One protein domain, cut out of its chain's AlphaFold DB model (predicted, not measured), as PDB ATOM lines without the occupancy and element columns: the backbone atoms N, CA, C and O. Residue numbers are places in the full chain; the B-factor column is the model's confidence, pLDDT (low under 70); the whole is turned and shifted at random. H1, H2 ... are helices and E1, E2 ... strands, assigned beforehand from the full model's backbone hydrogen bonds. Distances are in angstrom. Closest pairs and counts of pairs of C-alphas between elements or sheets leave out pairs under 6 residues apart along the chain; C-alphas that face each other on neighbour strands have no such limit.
ATOM      1  N   GLU A 203     116.793 149.041  81.958       97.62
ATOM      2  CA  GLU A 203     115.979 149.540  83.061       97.62
ATOM      3  C   GLU A 203     116.784 149.456  84.361       97.62
ATOM      4  O   GLU A 203     117.460 148.459  84.605       97.62
ATOM      5  N   ILE A 204     116.710 150.493  85.196       98.06
ATOM      6  CA  ILE A 204     117.196 150.457  86.580       98.06
ATOM      7  C   ILE A 204     115.965 150.466  87.478       98.06
ATOM      8  O   ILE A 204     115.122 151.353  87.350       98.06
ATOM      9  N   THR A 205     115.836 149.460  88.338       97.50
ATOM     10  CA  THR A 205     114.630 149.235  89.145       97.50
ATOM     11  C   THR A 205     114.969 148.569  90.477       97.50
ATOM     12  O   THR A 205     116.055 148.009  90.642       97.50
ATOM     13  N   ASP A 206     114.032 148.586  91.423       97.38
ATOM     14  CA  ASP A 206     114.198 147.925  92.716       97.38
ATOM     15  C   ASP A 206     114.394 146.416  92.527       97.38
ATOM     16  O   ASP A 206     113.589 145.734  91.879       97.38
ATOM     17  N   THR A 207     115.406 145.845  93.177       95.50
ATOM     18  CA  THR A 207     115.666 144.405  93.102       95.50
ATOM     19  C   THR A 207     114.470 143.587  93.588       95.50
ATOM     20  O   THR A 207     114.143 142.552  93.007       95.50
ATOM     21  N   SER A 208     113.747 144.073  94.600       93.31
ATOM     22  CA  SER A 208     112.535 143.410  95.099       93.31
ATOM     23  C   SER A 208     111.415 143.306  94.051       93.31
ATOM     24  O   SER A 208     110.654 142.333  94.061       93.31
ATOM     25  N   SER A 209     111.323 144.269  93.130       92.69
ATOM     26  CA  SER A 209     110.355 144.261  92.030       92.69
ATOM     27  C   SER A 209     110.710 143.186  91.008       92.69
ATOM     28  O   SER A 209     109.850 142.380  90.654       92.69
ATOM     29  N   VAL A 210     111.991 143.095  90.631       91.25
ATOM     30  CA  VAL A 210     112.488 142.042  89.730       91.25
ATOM     31  C   VAL A 210     112.240 140.659  90.322       91.25
ATOM     32  O   VAL A 210     111.689 139.794  89.653       91.25
ATOM     33  N   LEU A 211     112.596 140.454  91.595       89.50
ATOM     34  CA  LEU A 211     112.441 139.167  92.279       89.50
ATOM     35  C   LEU A 211     110.979 138.726  92.396       89.50
ATOM     36  O   LEU A 211     110.690 137.533  92.313       89.50
ATOM     37  N   ARG A 212     110.056 139.678  92.563       89.19
ATOM     38  CA  ARG A 212     108.613 139.413  92.574       89.19
ATOM     39  C   ARG A 212     108.099 139.004  91.198       89.19
ATOM     40  O   ARG A 212     107.257 138.120  91.114       89.19
ATOM     41  N   GLU A 213     108.600 139.626  90.135       87.44
ATOM     42  CA  GLU A 213     108.222 139.290  88.759       87.44
ATOM     43  C   GLU A 213     108.617 137.854  88.394       87.44
ATOM     44  O   GLU A 213     107.905 137.180  87.659       87.44
ATOM     45  N   ILE A 214     109.745 137.381  88.921       85.12
ATOM     46  CA  ILE A 214     110.310 136.064  88.608       85.12
ATOM     47  C   ILE A 214     110.064 135.031  89.714       85.12
ATOM     48  O   ILE A 214     110.632 133.940  89.666       85.12
ATOM     49  N   SER A 215     109.224 135.340  90.709       83.69
ATOM     50  CA  SER A 215     109.058 134.489  91.892       83.69
ATOM     51  C   SER A 215     108.531 133.094  91.562       83.69
ATOM     52  O   SER A 215     108.838 132.138  92.262       83.69
ATOM     53  N   HIS A 216     107.754 132.964  90.482       83.06
ATOM     54  CA  HIS A 216     107.218 131.685  90.005       83.06
ATOM     55  C   HIS A 216     108.274 130.762  89.389       83.06
ATOM     56  O   HIS A 216     107.963 129.605  89.126       83.06
ATOM     57  N   TYR A 217     109.494 131.248  89.141       80.94
ATOM     58  CA  TYR A 217     110.608 130.412  88.688       80.94
ATOM     59  C   TYR A 217     111.397 129.780  89.843       80.94
ATOM     60  O   TYR A 217     112.277 128.960  89.581       80.94
ATOM     61  N   PHE A 218     111.110 130.133  91.101       70.50
ATOM     62  CA  PHE A 218     111.783 129.562  92.267       70.50
ATOM     63  C   PHE A 218     110.871 128.569  92.998       70.50
ATOM     64  O   PHE A 218     109.839 128.953  93.542       70.50
ATOM     65  N   ASP A 219     111.304 127.311  93.114       56.97
ATOM     66  CA  ASP A 219     110.699 126.312  94.012       56.97
ATOM     67  C   ASP A 219     111.264 126.456  95.445       56.97
ATOM     68  O   ASP A 219     111.742 125.495  96.051       56.97
ATOM     69  N   GLY A 220     111.300 127.678  95.992       60.97
ATOM     70  CA  GLY A 220     111.912 127.929  97.302       60.97
ATOM     71  C   GLY A 220     112.278 129.387  97.589       60.97
ATOM     72  O   GLY A 220     111.604 130.316  97.150       60.97
ATOM     73  N   ALA A 221     113.335 129.587  98.385       55.59
ATOM     74  CA  ALA A 221     113.802 130.915  98.779       55.59
ATOM     75  C   ALA A 221     114.403 131.679  97.585       55.59
ATOM     76  O   ALA A 221     115.173 131.128  96.800       55.59
ATOM     77  N   SER A 222     114.051 132.961  97.475       63.69
ATOM     78  CA  SER A 222     114.607 133.887  96.484       63.69
ATOM     79  C   SER A 222     116.140 133.984  96.613       63.69
ATOM     80  O   SER A 222     116.646 133.857  97.730       63.69
ATOM     81  N   PRO A 223     116.893 134.239  95.523       71.25
ATOM     82  CA  PRO A 223     118.348 134.352  95.585       71.25
ATOM     83  C   PRO A 223     118.796 135.432  96.578       71.25
ATOM     84  O   PRO A 223     118.663 136.629  96.311       71.25
ATOM     85  N   ASN A 224     119.333 135.009  97.727       74.50
ATOM     86  CA  ASN A 224     119.762 135.908  98.807       74.50
ATOM     87  C   ASN A 224     120.804 136.938  98.335       74.50
ATOM     88  O   ASN A 224     120.871 138.042  98.866       74.50
ATOM     89  N   GLN A 225     121.594 136.598  97.317       79.38
ATOM     90  CA  GLN A 225     122.673 137.441  96.796       79.38
ATOM     91  C   GLN A 225     122.143 138.629  96.006       79.38
ATOM     92  O   GLN A 225     122.598 139.749  96.215       79.38
ATOM     93  N   LEU A 226     121.127 138.427  95.159       88.25
ATOM     94  CA  LEU A 226     120.494 139.548  94.468       88.25
ATOM     95  C   LEU A 226     119.884 140.509  95.495       88.25
ATOM     96  O   LEU A 226     120.104 141.711  95.397       88.25
ATOM     97  N   GLN A 227     119.225 139.979  96.533       89.12
ATOM     98  CA  GLN A 227     118.618 140.771  97.615       89.12
ATOM     99  C   GLN A 227     119.618 141.600  98.434       89.12
ATOM    100  O   GLN A 227     119.196 142.533  99.114       89.12
ATOM    101  N   SER A 228     120.915 141.279  98.389       89.88
ATOM    102  CA  SER A 228     121.941 142.070  99.081       89.88
ATOM    103  C   SER A 228     122.087 143.483  98.506       89.88
ATOM    104  O   SER A 228     122.565 144.377  99.203       89.88
ATOM    105  N   ARG A 229     121.641 143.695  97.261       93.19
ATOM    106  CA  ARG A 229     121.673 144.986  96.570       93.19
ATOM    107  C   ARG A 229     120.243 145.521  96.409       93.19
ATOM    108  O   ARG A 229     119.345 144.743  96.082       93.19
ATOM    109  N   PRO A 230     120.001 146.822  96.652       95.38
ATOM    110  CA  PRO A 230     118.655 147.393  96.607       95.38
ATOM    111  C   PRO A 230     118.131 147.575  95.178       95.38
ATOM    112  O   PRO A 230     116.925 147.474  94.955       95.38
ATOM    113  N   GLU A 231     119.027 147.818  94.220       97.75
ATOM    114  CA  GLU A 231     118.695 148.109  92.827       97.75
ATOM    115  C   GLU A 231     119.310 147.083  91.863       97.75
ATOM    116  O   GLU A 231     120.378 146.500  92.085       97.75
ATOM    117  N   THR A 232     118.628 146.895  90.737       97.81
ATOM    118  CA  THR A 232     119.035 146.024  89.641       97.81
ATOM    119  C   THR A 232     118.996 146.792  88.328       97.81
ATOM    120  O   THR A 232     117.984 147.397  87.979       97.81
ATOM    121  N   VAL A 233     120.078 146.686  87.563       98.44
ATOM    122  CA  VAL A 233     120.150 147.046  86.150       98.44
ATOM    123  C   VAL A 233     119.743 145.830  85.318       98.44
ATOM    124  O   VAL A 233     120.417 144.797  85.331       98.44
ATOM    125  N   VAL A 234     118.635 145.936  84.592       98.19
ATOM    126  CA  VAL A 234     118.132 144.908  83.677       98.19
ATOM    127  C   VAL A 234     118.459 145.325  82.250       98.19
ATOM    128  O   VAL A 234     117.932 146.317  81.756       98.19
ATOM    129  N   TYR A 235     119.312 144.560  81.569       97.94
ATOM    130  CA  TYR A 235     119.645 144.766  80.162       97.94
ATOM    131  C   TYR A 235     118.871 143.782  79.280       97.94
ATOM    132  O   TYR A 235     119.204 142.599  79.208       97.94
ATOM    133  N   GLU A 236     117.850 144.273  78.580       97.50
ATOM    134  CA  GLU A 236     117.088 143.492  77.609       97.50
ATOM    135  C   GLU A 236     117.847 143.317  76.289       97.50
ATOM    136  O   GLU A 236     118.215 144.272  75.600       97.50
ATOM    137  N   ILE A 237     118.020 142.059  75.894       95.88
ATOM    138  CA  ILE A 237     118.708 141.658  74.677       95.88
ATOM    139  C   ILE A 237     117.715 140.954  73.753       95.88
ATOM    140  O   ILE A 237     117.338 139.796  73.942       95.88
ATOM    141  N   GLY A 238     117.325 141.662  72.691       92.62
ATOM    142  CA  GLY A 238     116.314 141.247  71.712       92.62
ATOM    143  C   GLY A 238     116.726 140.123  70.748       92.62
ATOM    144  O   GLY A 238     116.333 140.148  69.579       92.62
ATOM    145  N   MET A 239     117.520 139.147  71.194       94.12
ATOM    146  CA  MET A 239     117.847 137.950  70.410       94.12
ATOM    147  C   MET A 239     116.632 137.028  70.239       94.12
ATOM    148  O   MET A 239     115.682 137.046  71.015       94.12
ATOM    149  N   SER A 240     116.661 136.206  69.195       95.25
ATOM    150  CA  SER A 240     115.714 135.130  68.912       95.25
ATOM    151  C   SER A 240     116.426 133.775  68.964       95.25
ATOM    152  O   SER A 240     117.649 133.716  68.801       95.25
ATOM    153  N   PRO A 241     115.698 132.653  69.118       95.00
ATOM    154  CA  PRO A 241     116.318 131.330  69.099       95.00
ATOM    155  C   PRO A 241     117.176 131.089  67.851       95.00
ATOM    156  O   PRO A 241     118.217 130.443  67.940       95.00
ATOM    157  N   ALA A 242     116.799 131.661  66.701       93.69
ATOM    158  CA  ALA A 242     117.556 131.551  65.456       93.69
ATOM    159  C   ALA A 242     118.933 132.236  65.531       93.69
ATOM    160  O   ALA A 242     119.917 131.658  65.074       93.69
ATOM    161  N   ASN A 243     119.029 133.415  66.158       92.75
ATOM    162  CA  ASN A 243     120.264 134.206  66.232       92.75
ATOM    163  C   ASN A 243     120.917 134.229  67.628       92.75
ATOM    164  O   ASN A 243     121.803 135.038  67.869       92.75
ATOM    165  N   CYS A 244     120.532 133.313  68.518       91.75
ATOM    166  CA  CYS A 244     121.002 133.235  69.905       91.75
ATOM    167  C   CYS A 244     122.534 133.109  70.068       91.75
ATOM    168  O   CYS A 244     123.033 133.350  71.154       91.75
ATOM    169  N   ARG A 245     123.300 132.774  69.017       89.88
ATOM    170  CA  ARG A 245     124.781 132.775  69.038       89.88
ATOM    171  C   ARG A 245     125.387 134.176  68.824       89.88
ATOM    172  O   ARG A 245     126.595 134.319  68.683       89.88
ATOM    173  N   ARG A 246     124.569 135.221  68.698       88.12
ATOM    174  CA  ARG A 246     125.064 136.574  68.448       88.12
ATOM    175  C   ARG A 246     125.702 137.130  69.721       88.12
ATOM    176  O   ARG A 246     125.011 137.646  70.584       88.12
ATOM    177  N   GLU A 247     127.020 137.013  69.810       89.31
ATOM    178  CA  GLU A 247     127.830 137.574  70.895       89.31
ATOM    179  C   GLU A 247     128.008 139.079  70.689       89.31
ATOM    180  O   GLU A 247     127.625 139.877  71.542       89.31
ATOM    181  N   ASP A 248     128.490 139.476  69.509       86.19
ATOM    182  CA  ASP A 248     128.674 140.879  69.171       86.19
ATOM    183  C   ASP A 248     127.352 141.541  68.762       86.19
ATOM    184  O   ASP A 248     126.604 141.034  67.909       86.19
ATOM    185  N   PRO A 249     127.028 142.705  69.347       88.19
ATOM    186  CA  PRO A 249     127.853 143.546  70.235       88.19
ATOM    187  C   PRO A 249     127.571 143.383  71.739       88.19
ATOM    188  O   PRO A 249     128.079 144.135  72.577       88.19
ATOM    189  N   TYR A 250     126.683 142.466  72.092       92.88
ATOM    190  CA  TYR A 250     126.065 142.383  73.405       92.88
ATOM    191  C   TYR A 250     127.049 142.006  74.518       92.88
ATOM    192  O   TYR A 250     126.995 142.613  75.588       92.88
ATOM    193  N   THR A 251     127.976 141.078  74.253       93.44
ATOM    194  CA  THR A 251     128.965 140.626  75.245       93.44
ATOM    195  C   THR A 251     129.904 141.731  75.698       93.44
ATOM    196  O   THR A 251     130.356 141.688  76.834       93.44
ATOM    197  N   GLY A 252     130.190 142.718  74.849       94.81
ATOM    198  CA  GLY A 252     130.964 143.891  75.238       94.81
ATOM    199  C   GLY A 252     130.112 145.028  75.795       94.81
ATOM    200  O   GLY A 252     130.513 145.707  76.736       94.81
ATOM    201  N   THR A 253     128.886 145.187  75.294       95.31
ATOM    202  CA  THR A 253     127.964 146.227  75.776       95.31
ATOM    203  C   THR A 253     127.580 146.035  77.249       95.31
ATOM    204  O   THR A 253     127.444 147.021  77.967       95.31
ATOM    205  N   GLN A 254     127.461 144.794  77.737       95.88
ATOM    206  CA  GLN A 254     127.201 144.555  79.165       95.88
ATOM    207  C   GLN A 254     128.288 145.151  80.075       95.88
ATOM    208  O   GLN A 254     127.954 145.623  81.152       95.88
ATOM    209  N   PHE A 255     129.560 145.179  79.650       97.44
ATOM    210  CA  PHE A 255     130.641 145.761  80.446       97.44
ATOM    211  C   PHE A 255     130.519 147.281  80.500       97.44
ATOM    212  O   PHE A 255     130.703 147.872  81.554       97.44
ATOM    213  N   ILE A 256     130.132 147.916  79.390       97.19
ATOM    214  CA  ILE A 256     129.839 149.355  79.376       97.19
ATOM    215  C   ILE A 256     128.757 149.677  80.414       97.19
ATOM    216  O   ILE A 256     128.866 150.661  81.138       97.19
ATOM    217  N   TYR A 257     127.703 148.866  80.495       97.38
ATOM    218  CA  TYR A 257     126.616 149.082  81.455       97.38
ATOM    219  C   TYR A 257     127.023 148.744  82.887       97.38
ATOM    220  O   TYR A 257     126.640 149.460  83.808       97.38
ATOM    221  N   ASP A 258     127.847 147.714  83.053       98.00
ATOM    222  CA  ASP A 258     128.454 147.354  84.324       98.00
ATOM    223  C   ASP A 258     129.255 148.519  84.921       98.00
ATOM    224  O   ASP A 258     128.936 148.973  86.014       98.00
ATOM    225  N   TYR A 259     130.230 149.066  84.190       98.19
ATOM    226  CA  TYR A 259     131.051 150.186  84.672       98.19
ATOM    227  C   TYR A 259     130.250 151.470  84.902       98.19
ATOM    228  O   TYR A 259     130.549 152.228  85.821       98.19
ATOM    229  N   ASN A 260     129.227 151.721  84.082       97.31
ATOM    230  CA  ASN A 260     128.438 152.944  84.195       97.31
ATOM    231  C   ASN A 260     127.455 152.938  85.372       97.31
ATOM    232  O   ASN A 260     127.161 154.012  85.895       97.31
ATOM    233  N   TRP A 261     126.896 151.778  85.740       97.62
ATOM    234  CA  TRP A 261     125.750 151.730  86.660       97.62
ATOM    235  C   TRP A 261     125.812 150.651  87.741       97.62
ATOM    236  O   TRP A 261     124.944 150.658  88.615       97.62
ATOM    237  N   CYS A 262     126.775 149.730  87.702       97.75
ATOM    238  CA  CYS A 262     126.828 148.617  88.647       97.75
ATOM    239  C   CYS A 262     128.135 148.556  89.443       97.75
ATOM    240  O   CYS A 262     128.077 148.470  90.667       97.75
ATOM    241  N   ARG A 263     129.291 148.542  88.769       96.62
ATOM    242  CA  ARG A 263     130.604 148.236  89.358       96.62
ATOM    243  C   ARG A 263     131.161 149.407  90.168       96.62
ATOM    244  O   ARG A 263     131.153 150.555  89.721       96.62
ATOM    245  N   THR A 264     131.694 149.088  91.343       96.75
ATOM    246  CA  THR A 264     132.325 150.044  92.266       96.75
ATOM    247  C   THR A 264     133.770 149.699  92.613       96.75
ATOM    248  O   THR A 264     134.471 150.577  93.100       96.75
ATOM    249  N   GLY A 265     134.205 148.455  92.393       96.38
ATOM    250  CA  GLY A 265     135.568 147.994  92.678       96.38
ATOM    251  C   GLY A 265     136.167 147.185  91.530       96.38
ATOM    252  O   GLY A 265     135.515 146.972  90.506       96.38
ATOM    253  N   ALA A 266     137.422 146.764  91.685       95.38
ATOM    254  CA  ALA A 266     138.182 146.106  90.623       95.38
ATOM    255  C   ALA A 266     137.568 144.751  90.232       95.38
ATOM    256  O   ALA A 266     137.486 144.411  89.047       95.38
ATOM    257  N   SER A 267     137.061 143.991  91.209       93.75
ATOM    258  CA  SER A 267     136.400 142.715  90.945       93.75
ATOM    259  C   SER A 267     135.007 142.911  90.330       93.75
ATOM    260  O   SER A 267     134.244 143.775  90.771       93.75
ATOM    261  N   PRO A 268     134.584 142.053  89.378       92.69
ATOM    262  CA  PRO A 268     133.203 142.028  88.909       92.69
ATOM    263  C   PRO A 268     132.164 141.806  90.016       92.69
ATOM    264  O   PRO A 268     130.999 142.114  89.784       92.69
ATOM    265  N   ASP A 269     132.538 141.299  91.190       91.75
ATOM    266  CA  ASP A 269     131.596 141.048  92.290       91.75
ATOM    267  C   ASP A 269     131.366 142.305  93.165       91.75
ATOM    268  O   ASP A 269     130.343 142.429  93.852       91.75
ATOM    269  N   GLU A 270     132.265 143.290  93.069       94.50
ATOM    270  CA  GLU A 270     132.181 144.587  93.746       94.50
ATOM    271  C   GLU A 270     131.238 145.527  92.987       94.50
ATOM    272  O   GLU A 270     131.645 146.339  92.151       94.50
ATOM    273  N   LYS A 271     129.940 145.385  93.271       95.12
ATOM    274  CA  LYS A 271     128.868 146.166  92.645       95.12
ATOM    275  C   LYS A 271     127.893 146.739  93.667       95.12
ATOM    276  O   LYS A 271     127.491 146.032  94.592       95.12
ATOM    277  N   GLU A 272     127.410 147.954  93.413       95.88
ATOM    278  CA  GLU A 272     126.286 148.567  94.138       95.88
ATOM    279  C   GLU A 272     124.915 148.138  93.589       95.88
ATOM    280  O   GLU A 272     123.941 148.061  94.340       95.88
ATOM    281  N   ARG A 273     124.840 147.798  92.295       97.12
ATOM    282  CA  ARG A 273     123.630 147.280  91.636       97.12
ATOM    283  C   ARG A 273     123.875 145.906  91.040       97.12
ATOM    284  O   ARG A 273     124.968 145.607  90.564       97.12
ATOM    285  N   ASN A 274     122.837 145.075  91.017       97.44
ATOM    286  CA  ASN A 274     122.891 143.837  90.243       97.44
ATOM    287  C   ASN A 274     122.888 144.154  88.739       97.44
ATOM    288  O   ASN A 274     122.207 145.081  88.312       97.44
ATOM    289  N   LEU A 275     123.555 143.335  87.930       97.81
ATOM    290  CA  LEU A 275     123.404 143.314  86.476       97.81
ATOM    291  C   LEU A 275     122.695 142.027  86.046       97.81
ATOM    292  O   LEU A 275     123.231 140.932  86.222       97.81
ATOM    293  N   ILE A 276     121.507 142.153  85.455       97.44
ATOM    294  CA  ILE A 276     120.757 141.028  84.887       97.44
ATOM    295  C   ILE A 276     120.690 141.165  83.371       97.44
ATOM    296  O   ILE A 276     120.187 142.161  82.852       97.44
ATOM    297  N   LEU A 277     121.140 140.132  82.656       97.94
ATOM    298  CA  LEU A 277     120.926 140.035  81.211       97.94
ATOM    299  C   LEU A 277     119.588 139.348  80.948       97.94
ATOM    300  O   LEU A 277     119.373 138.212  81.368       97.94
ATOM    301  N   HIS A 278     118.679 140.036  80.263       97.50
ATOM    302  CA  HIS A 278     117.325 139.566  80.005       97.50
ATOM    303  C   HIS A 278     117.146 139.167  78.536       97.50
ATOM    304  O   HIS A 278     117.258 139.985  77.626       97.50
ATOM    305  N   PHE A 279     116.822 137.897  78.305       97.25
ATOM    306  CA  PHE A 279     116.633 137.273  76.998       97.25
ATOM    307  C   PHE A 279     115.169 136.822  76.819       97.25
ATOM    308  O   PHE A 279     114.864 135.630  76.924       97.25
ATOM    309  N   PRO A 280     114.237 137.740  76.500       95.88
ATOM    310  CA  PRO A 280     112.791 137.488  76.587       95.88
ATOM    311  C   PRO A 280     112.267 136.393  75.642       95.88
ATOM    312  O   PRO A 280     111.182 135.851  75.844       95.88
ATOM    313  N   LYS A 281     113.011 136.064  74.578       97.00
ATOM    314  CA  LYS A 281     112.608 135.079  73.557       97.00
ATOM    315  C   LYS A 281     113.403 133.776  73.617       97.00
ATOM    316  O   LYS A 281     113.174 132.903  72.780       97.00
ATOM    317  N   ILE A 282     114.361 133.662  74.534       97.56
ATOM    318  CA  ILE A 282     115.295 132.535  74.597       97.56
ATOM    319  C   ILE A 282     114.950 131.661  75.795       97.56
ATOM    320  O   ILE A 282     114.708 132.171  76.883       97.56
ATOM    321  N   GLU A 283     114.938 130.351  75.579       96.19
ATOM    322  CA  GLU A 283     114.813 129.352  76.642       96.19
ATOM    323  C   GLU A 283     116.201 128.929  77.132       96.19
ATOM    324  O   GLU A 283     117.135 128.841  76.322       96.19
ATOM    325  N   ARG A 284     116.331 128.595  78.420       95.12
ATOM    326  CA  ARG A 284     117.600 128.194  79.060       95.12
ATOM    327  C   ARG A 284     118.357 127.136  78.277       95.12
ATOM    328  O   ARG A 284     119.535 127.304  77.974       95.12
ATOM    329  N   LYS A 285     117.667 126.067  77.868       95.88
ATOM    330  CA  LYS A 285     118.280 124.993  77.074       95.88
ATOM    331  C   LYS A 285     118.925 125.539  75.794       95.88
ATOM    332  O   LYS A 285     120.065 125.214  75.486       95.88
ATOM    333  N   THR A 286     118.207 126.394  75.064       96.69
ATOM    334  CA  THR A 286     118.714 126.994  73.819       96.69
ATOM    335  C   THR A 286     119.932 127.877  74.083       96.69
ATOM    336  O   THR A 286     120.856 127.889  73.268       96.69
ATOM    337  N   TRP A 287     119.934 128.606  75.203       96.81
ATOM    338  CA  TRP A 287     121.056 129.447  75.603       96.81
ATOM    339  C   TRP A 287     122.325 128.629  75.821       96.81
ATOM    340  O   TRP A 287     123.313 128.866  75.131       96.81
ATOM    341  N   TYR A 288     122.293 127.642  76.716       95.62
ATOM    342  CA  TYR A 288     123.485 126.866  77.064       95.62
ATOM    343  C   TYR A 288     123.996 125.998  75.909       95.62
ATOM    344  O   TYR A 288     125.207 125.846  75.760       95.62
ATOM    345  N   ASP A 289     123.106 125.519  75.031       94.88
ATOM    346  CA  ASP A 289     123.503 124.807  73.811       94.88
ATOM    347  C   ASP A 289     124.319 125.710  72.856       94.88
ATOM    348  O   ASP A 289     125.219 125.241  72.155       94.88
ATOM    349  N   LYS A 290     124.009 127.014  72.789       95.00
ATOM    350  CA  LYS A 290     124.607 127.947  71.811       95.00
ATOM    351  C   LYS A 290     125.732 128.810  72.381       95.00
ATOM    352  O   LYS A 290     126.704 129.079  71.664       95.00
ATOM    353  N   ASN A 291     125.622 129.198  73.647       95.62
ATOM    354  CA  ASN A 291     126.539 130.069  74.380       95.62
ATOM    355  C   ASN A 291     127.068 129.366  75.640       95.62
ATOM    356  O   ASN A 291     126.834 129.853  76.750       95.62
ATOM    357  N   PRO A 292     127.765 128.225  75.509       93.75
ATOM    358  CA  PRO A 292     128.357 127.576  76.669       93.75
ATOM    359  C   PRO A 292     129.361 128.515  77.346       93.75
ATOM    360  O   PRO A 292     130.033 129.314  76.676       93.75
ATOM    361  N   ASN A 293     129.466 128.396  78.669       94.31
ATOM    362  CA  ASN A 293     130.550 129.009  79.424       94.31
ATOM    363  C   ASN A 293     131.836 128.211  79.167       94.31
ATOM    364  O   ASN A 293     132.138 127.247  79.864       94.31
ATOM    365  N   ASP A 294     132.522 128.560  78.085       90.81
ATOM    366  CA  ASP A 294     133.693 127.857  77.574       90.81
ATOM    367  C   ASP A 294     134.842 128.852  77.444       90.81
ATOM    368  O   ASP A 294     134.782 129.775  76.623       90.81
ATOM    369  N   SER A 295     135.890 128.647  78.241       86.62
ATOM    370  CA  SER A 295     137.039 129.549  78.315       86.62
ATOM    371  C   SER A 295     137.876 129.605  77.041       86.62
ATOM    372  O   SER A 295     138.705 130.499  76.877       86.62
ATOM    373  N   THR A 296     137.630 128.712  76.086       85.62
ATOM    374  CA  THR A 296     138.263 128.731  74.762       85.62
ATOM    375  C   THR A 296     137.486 129.570  73.744       85.62
ATOM    376  O   THR A 296     137.961 129.805  72.632       85.62
ATOM    377  N   ARG A 297     136.291 130.056  74.110       87.19
ATOM    378  CA  ARG A 297     135.376 130.783  73.225       87.19
ATOM    379  C   ARG A 297     135.094 132.193  73.734       87.19
ATOM    380  O   ARG A 297     135.219 132.498  74.918       87.19
ATOM    381  N   LYS A 298     134.655 133.073  72.831       87.31
ATOM    382  CA  LYS A 298     134.175 134.417  73.189       87.31
ATOM    383  C   LYS A 298     132.851 134.374  73.969       87.31
ATOM    384  O   LYS A 298     132.603 135.267  74.776       87.31
ATOM    385  N   SER A 299     132.065 133.297  73.848       92.19
ATOM    386  CA  SER A 299     130.827 133.086  74.615       92.19
ATOM    387  C   SER A 299     131.004 133.107  76.135       92.19
ATOM    388  O   SER A 299     130.050 133.445  76.828       92.19
ATOM    389  N   GLN A 300     132.195 132.833  76.679       93.25
ATOM    390  CA  GLN A 300     132.426 133.016  78.119       93.25
ATOM    391  C   GLN A 300     132.159 134.459  78.575       93.25
ATOM    392  O   GLN A 300     131.821 134.674  79.733       93.25
ATOM    393  N   CYS A 301     132.279 135.451  77.677       95.12
ATOM    394  CA  CYS A 301     132.126 136.856  78.037       95.12
ATOM    395  C   CYS A 301     130.755 137.154  78.637       95.12
ATOM    396  O   CYS A 301     130.638 138.048  79.466       95.12
ATOM    397  N   TRP A 302     129.728 136.377  78.283       95.81
ATOM    398  CA  TRP A 302     128.406 136.461  78.903       95.81
ATOM    399  C   TRP A 302     128.432 136.279  80.426       95.81
ATOM    400  O   TRP A 302     127.622 136.874  81.125       95.81
ATOM    401  N   TYR A 303     129.369 135.485  80.937       96.00
ATOM    402  CA  TYR A 303     129.439 135.041  82.331       96.00
ATOM    403  C   TYR A 303     130.419 135.879  83.178       96.00
ATOM    404  O   TYR A 303     130.566 135.673  84.383       96.00
ATOM    405  N   LEU A 304     131.111 136.844  82.564       95.19
ATOM    406  CA  LEU A 304     132.205 137.577  83.208       95.19
ATOM    407  C   LEU A 304     131.753 138.710  84.136       95.19
ATOM    408  O   LEU A 304     132.527 139.114  84.993       95.19
ATOM    409  N   THR A 305     130.527 139.220  84.005       95.50
ATOM    410  CA  THR A 305     130.081 140.344  84.854       95.50
ATOM    411  C   THR A 305     128.627 140.278  85.318       95.50
ATOM    412  O   THR A 305     128.302 140.780  86.392       95.50
ATOM    413  N   ALA A 306     127.740 139.632  84.559       96.38
ATOM    414  CA  ALA A 306     126.339 139.517  84.944       96.38
ATOM    415  C   ALA A 306     126.167 138.755  86.268       96.38
ATOM    416  O   ALA A 306     126.772 137.703  86.468       96.38
ATOM    417  N   ASN A 307     125.290 139.250  87.142       95.94
ATOM    418  CA  ASN A 307     124.893 138.537  88.355       95.94
ATOM    419  C   ASN A 307     123.890 137.424  88.049       95.94
ATOM    420  O   ASN A 307     123.923 136.376  88.687       95.94
ATOM    421  N   ALA A 308     123.005 137.628  87.071       95.25
ATOM    422  CA  ALA A 308     122.037 136.618  86.659       95.25
ATOM    423  C   ALA A 308     121.629 136.760  85.188       95.25
ATOM    424  O   ALA A 308     121.731 137.832  84.584       95.25
ATOM    425  N   PHE A 309     121.096 135.675  84.635       96.00
ATOM    426  CA  PHE A 309     120.406 135.656  83.353       96.00
ATOM    427  C   PHE A 309     118.918 135.410  83.561       96.00
ATOM    428  O   PHE A 309     118.527 134.460  84.237       96.00
ATOM    429  N   LYS A 310     118.082 136.246  82.945       94.81
ATOM    430  CA  LYS A 310     116.627 136.085  82.889       94.81
ATOM    431  C   LYS A 310     116.242 135.603  81.496       94.81
ATOM    432  O   LYS A 310     116.518 136.273  80.506       94.81
ATOM    433  N   PHE A 311     115.588 134.459  81.418       95.38
ATOM    434  CA  PHE A 311     115.133 133.815  80.192       95.38
ATOM    435  C   PHE A 311     113.608 133.814  80.113       95.38
ATOM    436  O   PHE A 311     112.912 134.150  81.069       95.38
ATOM    437  N   LYS A 312     113.077 133.368  78.973       93.75
ATOM    438  CA  LYS A 312     111.639 133.139  78.779       93.75
ATOM    439  C   LYS A 312     111.059 132.141  79.797       93.75
ATOM    440  O   LYS A 312     109.886 132.223  80.154       93.75
ATOM    441  N   ASP A 313     111.862 131.172  80.228       92.12
ATOM    442  CA  ASP A 313     111.455 130.008  81.021       92.12
ATOM    443  C   ASP A 313     112.187 129.883  82.370       92.12
ATOM    444  O   ASP A 313     112.086 128.839  83.018       92.12
ATOM    445  N   GLY A 314     112.927 130.906  82.807       90.25
ATOM    446  CA  GLY A 314     113.628 130.843  84.089       90.25
ATOM    447  C   GLY A 314     114.561 132.009  84.385       90.25
ATOM    448  O   GLY A 314     114.779 132.883  83.550       90.25
ATOM    449  N   LEU A 315     115.145 131.978  85.581       90.88
ATOM    450  CA  LEU A 315     116.287 132.795  85.978       90.88
ATOM    451  C   LEU A 315     117.413 131.857  86.422       90.88
ATOM    452  O   LEU A 315     117.162 130.956  87.219       90.88
ATOM    453  N   ASP A 316     118.634 132.124  85.973       91.44
ATOM    454  CA  ASP A 316     119.834 131.474  86.491       91.44
ATOM    455  C   ASP A 316     120.765 132.529  87.108       91.44
ATOM    456  O   ASP A 316     121.087 133.535  86.473       91.44
ATOM    457  N   VAL A 317     121.184 132.315  88.355       91.44
ATOM    458  CA  VAL A 317     122.170 133.164  89.040       91.44
ATOM    459  C   VAL A 317     123.562 132.709  88.618       91.44
ATOM    460  O   VAL A 317     123.866 131.520  88.668       91.44
ATOM    461  N   ILE A 318     124.380 133.650  88.154       91.69
ATOM    462  CA  ILE A 318     125.692 133.388  87.552       91.69
ATOM    463  C   ILE A 318     126.828 133.733  88.511       91.69
ATOM    464  O   ILE A 318     127.850 133.052  88.506       91.69
TER     465      ILE A 318
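This is residues 203 to 318 of the 320 residues of an uncharacterized protein of Salinibacter ruber (UniProt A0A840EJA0). A strongly twisted sheet of five strands runs through the middle, with H3, the longest helix, and the shorter H4 over one face and H1 over the other. H2 only grazes the sheet, and H5 packs on residues 251 to 252 of H3. The printed part has 116 residues with five named helices and five named strands, along the chain E1 H1 H2 E2 H3 E3 H4 H5 E4 E5; the class is mixed, helices and strands. The sheet runs E1 E2 E3 E4 E5 and is mixed. The whole is compact and rounded, with a radius of gyration of the C-alphas of 13.6 A and spans of 34 by 34 by 23 A.

Edge strand E1, residues 203 to 206, is antiparallel to E2, residues 231 to 236, with N 205 and O 232 3.0 A apart, within hydrogen-bond range. H1, residues 207 to 213, is on the sheet at a height of 8.7 A. H2, residues 224 to 227, only just touches H1, with 3 pairs of C-alphas within 8 A; the closest, those of Thr 207 and Gln 227, are 6.5 A apart. E2 is parallel to E3, residues 273 to 279, with N 235 and O 276 2.9 A apart. H3, residues 250 to 261, lies on the opposite face from H1 at a height of 9.6 A; E2, H3 and E3 form a strand-helix-strand unit, two parallel neighbour strands joined through a helix, with a right-handed crossover. H4, residues 284 to 290, is on the same face as H3, over E4, residues 308 to 311, and stands up from the sheet. H5, residues 298 to 303, touches H3 with residues 251 to 252 of H3 alone; the closest C-alphas, of Thr 251 and Trp 302, are 5.6 A apart. E3, H4, H5 and E4 form a second such unit, also right-handed; N 279 and O 310 are 2.8 A apart. E4 and E5, residues 314 to 317, form an antiparallel hairpin, with N 309 and O 316 2.8 A apart. Every O i to N i+4 pair is within range in H1 and H4, 7 of 8 in H3 and 0 of 2 in H5, where 3 of 3 O i to N i+3 pairs are; H2 is too short for an i+4 pair.

E1 begins with C-alpha 203 at (115.979, 149.540, 83.061). E2 is 16.0 A long, H3 16.2 A and E3 19.1 A. E5 ends with C-alpha 317 at (122.170, 133.164, 89.040).

The C-alphas farthest apart, of Ala 242 and Gly 265, are 36.5 A apart. The printed part has no cut. The links E2 to H3 and H3 to E3 are long. The mean pLDDT of the printed part is 92.0; residues 219 to 222 are under 70.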